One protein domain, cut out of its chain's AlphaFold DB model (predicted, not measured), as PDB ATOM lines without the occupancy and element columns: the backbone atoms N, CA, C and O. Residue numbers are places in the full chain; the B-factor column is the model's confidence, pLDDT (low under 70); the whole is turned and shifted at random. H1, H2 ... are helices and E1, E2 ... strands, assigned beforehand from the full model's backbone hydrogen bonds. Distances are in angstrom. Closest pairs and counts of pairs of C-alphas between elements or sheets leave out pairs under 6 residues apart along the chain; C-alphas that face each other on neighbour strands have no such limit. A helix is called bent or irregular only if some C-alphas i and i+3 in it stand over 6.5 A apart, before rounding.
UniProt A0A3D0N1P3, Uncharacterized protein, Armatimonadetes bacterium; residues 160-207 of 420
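Overview. This is residues 160 to 207 of the 420 residues of an uncharacterized protein of Armatimonadetes bacterium (UniProt A0A3D0N1P3). Two small hairpins of strands stand at opposite ends of a long, thin model, E1 with E2 at one end and E3 with E4 at the other, and the short helix H1 lies between them near the middle. The first stretch, residues 160 to 169, has no named element and runs from the H1 part of the model back to E1. The printed part has 48 residues, with one named helix and four named strands in the order E1, E2, H1, E3, E4; the class is mixed, helices and strands, and each hairpin is its own two-stranded antiparallel sheet, E1 - E2 and E3 - E4. The whole is extended, with a radius of gyration of the C-alphas of 16.5 A, and its outline is a rod spanning 51 by 21 by 14 A.

Arrangement. The first named element, E1 at residues 170 to 174, is joined by a tight link of 2 residues to E2 at residues 177 to 181. E1 and E2 form a hairpin and are antiparallel, with 146 degrees between their N-to-C directions. The C-alphas of Val 171 and Val 180 face each other at 4.6 A. Across this pair, N 172 and O 179 are 3.0 A apart and N 179 and O 172 are 2.8 A apart, both within hydrogen-bond range. A tight link of 3 residues leads from E2 to H1, residues 185 to 192. In H1, 3 of 4 pairs of O i and N i+4 are within hydrogen-bond range. A tight link of 2 residues leads on from H1 to E3, residues 195 to 199. E3 and E4, residues 202 to 207, form the second hairpin, again with a tight link of 2 residues. They are antiparallel, with 156 degrees between their N-to-C directions, and the C-alphas of Ile 198 and Val 203 face each other at 4.4 A. N 197 and O 205, at 2.9 A, and N 207 and O 195, at 2.8 A, are within hydrogen-bond range. E1 and E2 are each apart from E3 and E4, with no C-alpha of the one within 8 A of the other. H1 is apart from E1 and from E4.

Along the chain. E1 runs from Ser 170, with its C-alpha at (118.187, 158.533, 100.208), to Glu 174, 12.3 A from first to last C-alpha. E2 runs from Arg 177 to Gln 181 over 12.5 A. H1 runs from Pro 185, with its C-alpha at (109.786, 167.111, 106.318), to Phe 192 over 11.5 A, and it is not bent. E3 runs from His 195 to Glu 199 over 13.3 A. E4, with 6 residues the longest strand by residues, runs from Val 202 to Gln 207 over 14.9 A, and C-alpha 207 is at (102.107, 171.685, 124.868).

Size, cuts and confidence. The two C-alphas farthest apart are those of Gly 176 and Val 202, at 50.6 A. The C-alphas of the first and last printed residues, Phe 160 and Gln 207, are 11.4 A apart. The centre of H1 is 3.2 A from the mean of the C-alphas, the nearest of the elements, while those of E4, at 20.4 A, and E1, at 20.2 A, are the farthest. The printed part has no cut, and the four links between named elements are tight. The mean pLDDT of the printed part is 83.4; residues 165 to 166, residue 168 and residue 182 are under 70. E3 and E4 each have a mean pLDDT of 95, and E2 has 79.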
ATOM      1  N   PHE A 160     113.118 173.292 119.510       89.25
ATOM      2  CA  PHE A 160     111.742 173.229 118.977       89.25
ATOM      3  C   PHE A 160     111.638 173.317 117.452       89.25
ATOM      4  O   PHE A 160     110.558 173.205 116.864       89.25
ATOM      5  N   HIS A 161     112.755 173.590 116.781       84.56
ATOM      6  CA  HIS A 161     112.786 173.721 115.337       84.56
ATOM      7  C   HIS A 161     114.118 173.254 114.770       84.56
ATOM      8  O   HIS A 161     115.156 173.869 115.004       84.56
ATOM      9  N   PHE A 162     114.049 172.224 113.934       79.38
ATOM     10  CA  PHE A 162     115.150 171.823 113.079       79.38
ATOM     11  C   PHE A 162     114.849 172.207 111.618       79.38
ATOM     12  O   PHE A 162     113.735 171.947 111.144       79.38
ATOM     13  N   PRO A 163     115.789 172.823 110.874       74.06
ATOM     14  CA  PRO A 163     115.578 173.172 109.472       74.06
ATOM     15  C   PRO A 163     115.428 171.921 108.595       74.06
ATOM     16  O   PRO A 163     116.396 171.267 108.217       74.06
ATOM     17  N   VAL A 164     114.191 171.587 108.231       72.06
ATOM     18  CA  VAL A 164     113.879 170.373 107.450       72.06
ATOM     19  C   VAL A 164     114.110 170.505 105.943       72.06
ATOM     20  O   VAL A 164     114.006 169.531 105.205       72.06
ATOM     21  N   THR A 165     114.452 171.703 105.461       67.81
ATOM     22  CA  THR A 165     114.709 171.974 104.034       67.81
ATOM     23  C   THR A 165     115.991 171.318 103.510       67.81
ATOM     24  O   THR A 165     116.220 171.320 102.305       67.81
ATOM     25  N   SER A 166     116.830 170.789 104.403       66.69
ATOM     26  CA  SER A 166     118.120 170.147 104.113       66.69
ATOM     27  C   SER A 166     118.141 168.637 104.376       66.69
ATOM     28  O   SER A 166     119.217 168.045 104.341       66.69
ATOM     29  N   LEU A 167     116.993 168.003 104.647       72.50
ATOM     30  CA  LEU A 167     116.946 166.550 104.831       72.50
ATOM     31  C   LEU A 167     117.345 165.837 103.523       72.50
ATOM     32  O   LEU A 167     116.791 166.157 102.466       72.50
ATOM     33  N   PRO A 168     118.321 164.909 103.565       67.75
ATOM     34  CA  PRO A 168     118.782 164.210 102.377       67.75
ATOM     35  C   PRO A 168     117.689 163.285 101.836       67.75
ATOM     36  O   PRO A 168     116.905 162.707 102.585       67.75
ATOM     37  N   ILE A 169     117.659 163.128 100.515       71.88
ATOM     38  CA  ILE A 169     116.866 162.089  99.864       71.88
ATOM     39  C   ILE A 169     117.783 160.883  99.695       71.88
ATOM     40  O   ILE A 169     118.749 160.948  98.932       71.88
ATOM     41  N   SER A 170     117.477 159.794 100.394       71.81
ATOM     42  CA  SER A 170     118.187 158.533 100.208       71.81
ATOM     43  C   SER A 170     117.661 157.839  98.956       71.81
ATOM     44  O   SER A 170     116.451 157.662  98.792       71.81
ATOM     45  N   VAL A 171     118.573 157.462  98.059       77.50
ATOM     46  CA  VAL A 171     118.274 156.638  96.884       77.50
ATOM     47  C   VAL A 171     119.157 155.404  96.948       77.50
ATOM     48  O   VAL A 171     120.378 155.526  96.862       77.50
ATOM     49  N   HIS A 172     118.548 154.233  97.090       80.12
ATOM     50  CA  HIS A 172     119.236 152.945  97.027       80.12
ATOM     51  C   HIS A 172     118.652 152.088  95.899       80.12
ATOM     52  O   HIS A 172     117.615 152.421  95.321       80.12
ATOM     53  N   LEU A 173     119.370 151.038  95.506       87.19
ATOM     54  CA  LEU A 173     118.909 150.092  94.494       87.19
ATOM     55  C   LEU A 173     118.381 148.843  95.195       87.19
ATOM     56  O   LEU A 173     119.146 148.179  95.878       87.19
ATOM     57  N   GLU A 174     117.113 148.515  94.972       81.88
ATOM     58  CA  GLU A 174     116.476 147.278  95.434       81.88
ATOM     59  C   GLU A 174     116.001 146.515  94.188       81.88
ATOM     60  O   GLU A 174     115.314 147.082  93.331       81.88
ATOM     61  N   ASP A 175     116.470 145.278  93.993       87.69
ATOM     62  CA  ASP A 175     116.215 144.463  92.788       87.69
ATOM     63  C   ASP A 175     116.483 145.192  91.453       87.69
ATOM     64  O   ASP A 175     115.738 145.093  90.468       87.69
ATOM     65  N   GLY A 176     117.553 145.994  91.412       86.19
ATOM     66  CA  GLY A 176     117.933 146.784  90.235       86.19
ATOM     67  C   GLY A 176     117.011 147.975  89.939       86.19
ATOM     68  O   GLY A 176     117.109 148.573  88.863       86.19
ATOM     69  N   ARG A 177     116.122 148.344  90.869       79.38
ATOM     70  CA  ARG A 177     115.249 149.521  90.784       79.38
ATOM     71  C   ARG A 177     115.692 150.573  91.789       79.38
ATOM     72  O   ARG A 177     115.995 150.257  92.928       79.38
ATOM     73  N   ALA A 178     115.707 151.836  91.367       81.75
ATOM     74  CA  ALA A 178     115.947 152.941  92.286       81.75
ATOM     75  C   ALA A 178     114.746 153.097  93.228       81.75
ATOM     76  O   ALA A 178     113.653 153.462  92.784       81.75
ATOM     77  N   VAL A 179     114.973 152.840  94.510       78.88
ATOM     78  CA  VAL A 179     114.051 153.128  95.601       78.88
ATOM     79  C   VAL A 179     114.465 154.457  96.207       78.88
ATOM     80  O   VAL A 179     115.607 154.661  96.612       78.88
ATOM     81  N   VAL A 180     113.528 155.400  96.195       79.12
ATOM     82  CA  VAL A 180     113.697 156.720  96.796       79.12
ATOM     83  C   VAL A 180     112.964 156.691  98.123       79.12
ATOM     84  O   VAL A 180     111.749 156.500  98.135       79.12
ATOM     85  N   GLN A 181     113.683 156.914  99.217       73.56
ATOM     86  CA  GLN A 181     113.105 156.996 100.553       73.56
ATOM     87  C   GLN A 181     113.102 158.466 100.997       73.56
ATOM     88  O   GLN A 181     114.108 158.970 101.503       73.56
ATOM     89  N   PRO A 182     112.015 159.214 100.732       68.75
ATOM     90  CA  PRO A 182     111.892 160.577 101.216       68.75
ATOM     91  C   PRO A 182     111.571 160.565 102.713       68.75
ATOM     92  O   PRO A 182     110.617 159.920 103.141       68.75
ATOM     93  N   VAL A 183     112.315 161.337 103.505       70.81
ATOM     94  CA  VAL A 183     111.869 161.703 104.855       70.81
ATOM     95  C   VAL A 183     110.812 162.790 104.705       70.81
ATOM     96  O   VAL A 183     111.076 163.824 104.087       70.81
ATOM     97  N   SER A 184     109.614 162.572 105.247       80.12
ATOM     98  CA  SER A 184     108.566 163.594 105.283       80.12
ATOM     99  C   SER A 184     109.049 164.773 106.138       80.12
ATOM    100  O   SER A 184     109.219 164.625 107.351       80.12
ATOM    101  N   PRO A 185     109.270 165.973 105.557       80.38
ATOM    102  CA  PRO A 185     109.786 167.111 106.318       80.38
ATOM    103  C   PRO A 185     108.843 167.525 107.448       80.38
ATOM    104  O   PRO A 185     109.282 168.069 108.456       80.38
ATOM    105  N   MET A 186     107.540 167.284 107.278       80.06
ATOM    106  CA  MET A 186     106.540 167.561 108.304       80.06
ATOM    107  C   MET A 186     106.591 166.558 109.451       80.06
ATOM    108  O   MET A 186     106.527 166.992 110.594       80.06
ATOM    109  N   GLU A 187     106.729 165.261 109.168       80.88
ATOM    110  CA  GLU A 187     106.858 164.240 110.218       80.88
ATOM    111  C   GLU A 187     108.136 164.464 111.022       80.88
ATOM    112  O   GLU A 187     108.081 164.528 112.244       80.88
ATOM    113  N   PHE A 188     109.258 164.729 110.349       82.19
ATOM    114  CA  PHE A 188     110.506 165.063 111.032       82.19
ATOM    115  C   PHE A 188     110.380 166.341 111.873       82.19
ATOM    116  O   PHE A 188     110.834 166.399 113.010       82.19
ATOM    117  N   ALA A 189     109.746 167.387 111.333       81.75
ATOM    118  CA  ALA A 189     109.530 168.619 112.081       81.75
ATOM    119  C   ALA A 189     108.599 168.425 113.287       81.75
ATOM    120  O   ALA A 189     108.746 169.152 114.266       81.75
ATOM    121  N   ALA A 190     107.640 167.499 113.209       84.44
ATOM    122  CA  ALA A 190     106.699 167.215 114.286       84.44
ATOM    123  C   ALA A 190     107.376 166.572 115.503       84.44
ATOM    124  O   ALA A 190     106.921 166.823 116.609       84.44
ATOM    125  N   VAL A 191     108.487 165.844 115.317       83.50
ATOM    126  CA  VAL A 191     109.276 165.258 116.422       83.50
ATOM    127  C   VAL A 191     109.765 166.323 117.408       83.50
ATOM    128  O   VAL A 191     109.800 166.087 118.604       83.50
ATOM    129  N   PHE A 192     110.114 167.511 116.914       84.94
ATOM    130  CA  PHE A 192     110.705 168.576 117.732       84.94
ATOM    131  C   PHE A 192     109.697 169.640 118.174       84.94
ATOM    132  O   PHE A 192     109.977 170.437 119.067       84.94
ATOM    133  N   ARG A 193     108.550 169.742 117.497       89.56
ATOM    134  CA  ARG A 193     107.636 170.870 117.689       89.56
ATOM    135  C   ARG A 193     106.636 170.586 118.808       89.56
ATOM    136  O   ARG A 193     105.954 169.569 118.740       89.56
ATOM    137  N   PRO A 194     106.437 171.544 119.730       91.56
ATOM    138  CA  PRO A 194     105.341 171.509 120.688       91.56
ATOM    139  C   PRO A 194     103.993 171.262 120.006       91.56
ATOM    140  O   PRO A 194     103.697 171.842 118.950       91.56
ATOM    141  N   HIS A 195     103.159 170.427 120.618       90.69
ATOM    142  CA  HIS A 195     101.842 170.110 120.082       90.69
ATOM    143  C   HIS A 195     100.887 171.298 120.280       90.69
ATOM    144  O   HIS A 195     100.767 171.846 121.374       90.69
ATOM    145  N   ALA A 196     100.205 171.721 119.213       94.06
ATOM    146  CA  ALA A 196      99.297 172.865 119.242       94.06
ATOM    147  C   ALA A 196      97.835 172.419 119.162       94.06
ATOM    148  O   ALA A 196      97.430 171.767 118.198       94.06
ATOM    149  N   LYS A 197      97.011 172.857 120.117       95.25
ATOM    150  CA  LYS A 197      95.562 172.638 120.100       95.25
ATOM    151  C   LYS A 197      94.848 173.877 119.573       95.25
ATOM    152  O   LYS A 197      94.960 174.963 120.145       95.25
ATOM    153  N   ILE A 198      94.082 173.719 118.495       96.12
ATOM    154  CA  ILE A 198      93.285 174.791 117.889       96.12
ATOM    155  C   ILE A 198      91.811 174.390 117.925       96.12
ATOM    156  O   ILE A 198      91.437 173.356 117.377       96.12
ATOM    157  N   GLU A 199      90.967 175.223 118.530       97.50
ATOM    158  CA  GLU A 199      89.516 175.013 118.610       97.50
ATOM    159  C   GLU A 199      88.798 176.238 118.046       97.50
ATOM    160  O   GLU A 199      89.071 177.369 118.455       97.50
ATOM    161  N   ASP A 200      87.903 176.020 117.079       95.31
ATOM    162  CA  ASP A 200      87.179 177.074 116.352       95.31
ATOM    163  C   ASP A 200      88.094 178.168 115.762       95.31
ATOM    164  O   ASP A 200      87.766 179.354 115.743       95.31
ATOM    165  N   GLY A 201      89.278 177.772 115.281       95.19
ATOM    166  CA  GLY A 201      90.277 178.683 114.708       95.19
ATOM    167  C   GLY A 201      91.086 179.480 115.738       95.19
ATOM    168  O   GLY A 201      91.913 180.303 115.348       95.19
ATOM    169  N   VAL A 202      90.884 179.238 117.035       95.44
ATOM    170  CA  VAL A 202      91.634 179.867 118.127       95.44
ATOM    171  C   VAL A 202      92.673 178.889 118.655       95.44
ATOM    172  O   VAL A 202      92.333 177.767 119.026       95.44
ATOM    173  N   VAL A 203      93.936 179.316 118.723       95.56
ATOM    174  CA  VAL A 203      94.989 178.562 119.418       95.56
ATOM    175  C   VAL A 203      94.645 178.545 120.906       95.56
ATOM    176  O   VAL A 203      94.627 179.593 121.551       95.56
ATOM    177  N   ARG A 204      94.303 177.366 121.425       96.62
ATOM    178  CA  ARG A 204      93.918 177.156 122.825       96.62
ATOM    179  C   ARG A 204      95.104 176.803 123.696       96.62
ATOM    180  O   ARG A 204      95.149 177.230 124.842       96.62
ATOM    181  N   GLU A 205      96.033 176.034 123.148       94.88
ATOM    182  CA  GLU A 205      97.088 175.398 123.922       94.88
ATOM    183  C   GLU A 205      98.307 175.142 123.043       94.88
ATOM    184  O   GLU A 205      98.164 174.821 121.859       94.88
ATOM    185  N   ILE A 206      99.488 175.280 123.639       93.31
ATOM    186  CA  ILE A 206     100.764 174.810 123.102       93.31
ATOM    187  C   ILE A 206     101.391 173.957 124.204       93.31
ATOM    188  O   ILE A 206     101.666 174.476 125.284       93.31
ATOM    189  N   GLN A 207     101.571 172.671 123.934       91.50
ATOM    190  CA  GLN A 207     102.107 171.685 124.868       91.50
ATOM    191  C   GLN A 207     103.603 171.534 124.622       91.50
ATOM    192  O   GLN A 207     104.016 170.971 123.604       91.50
TER     193      GLN A 207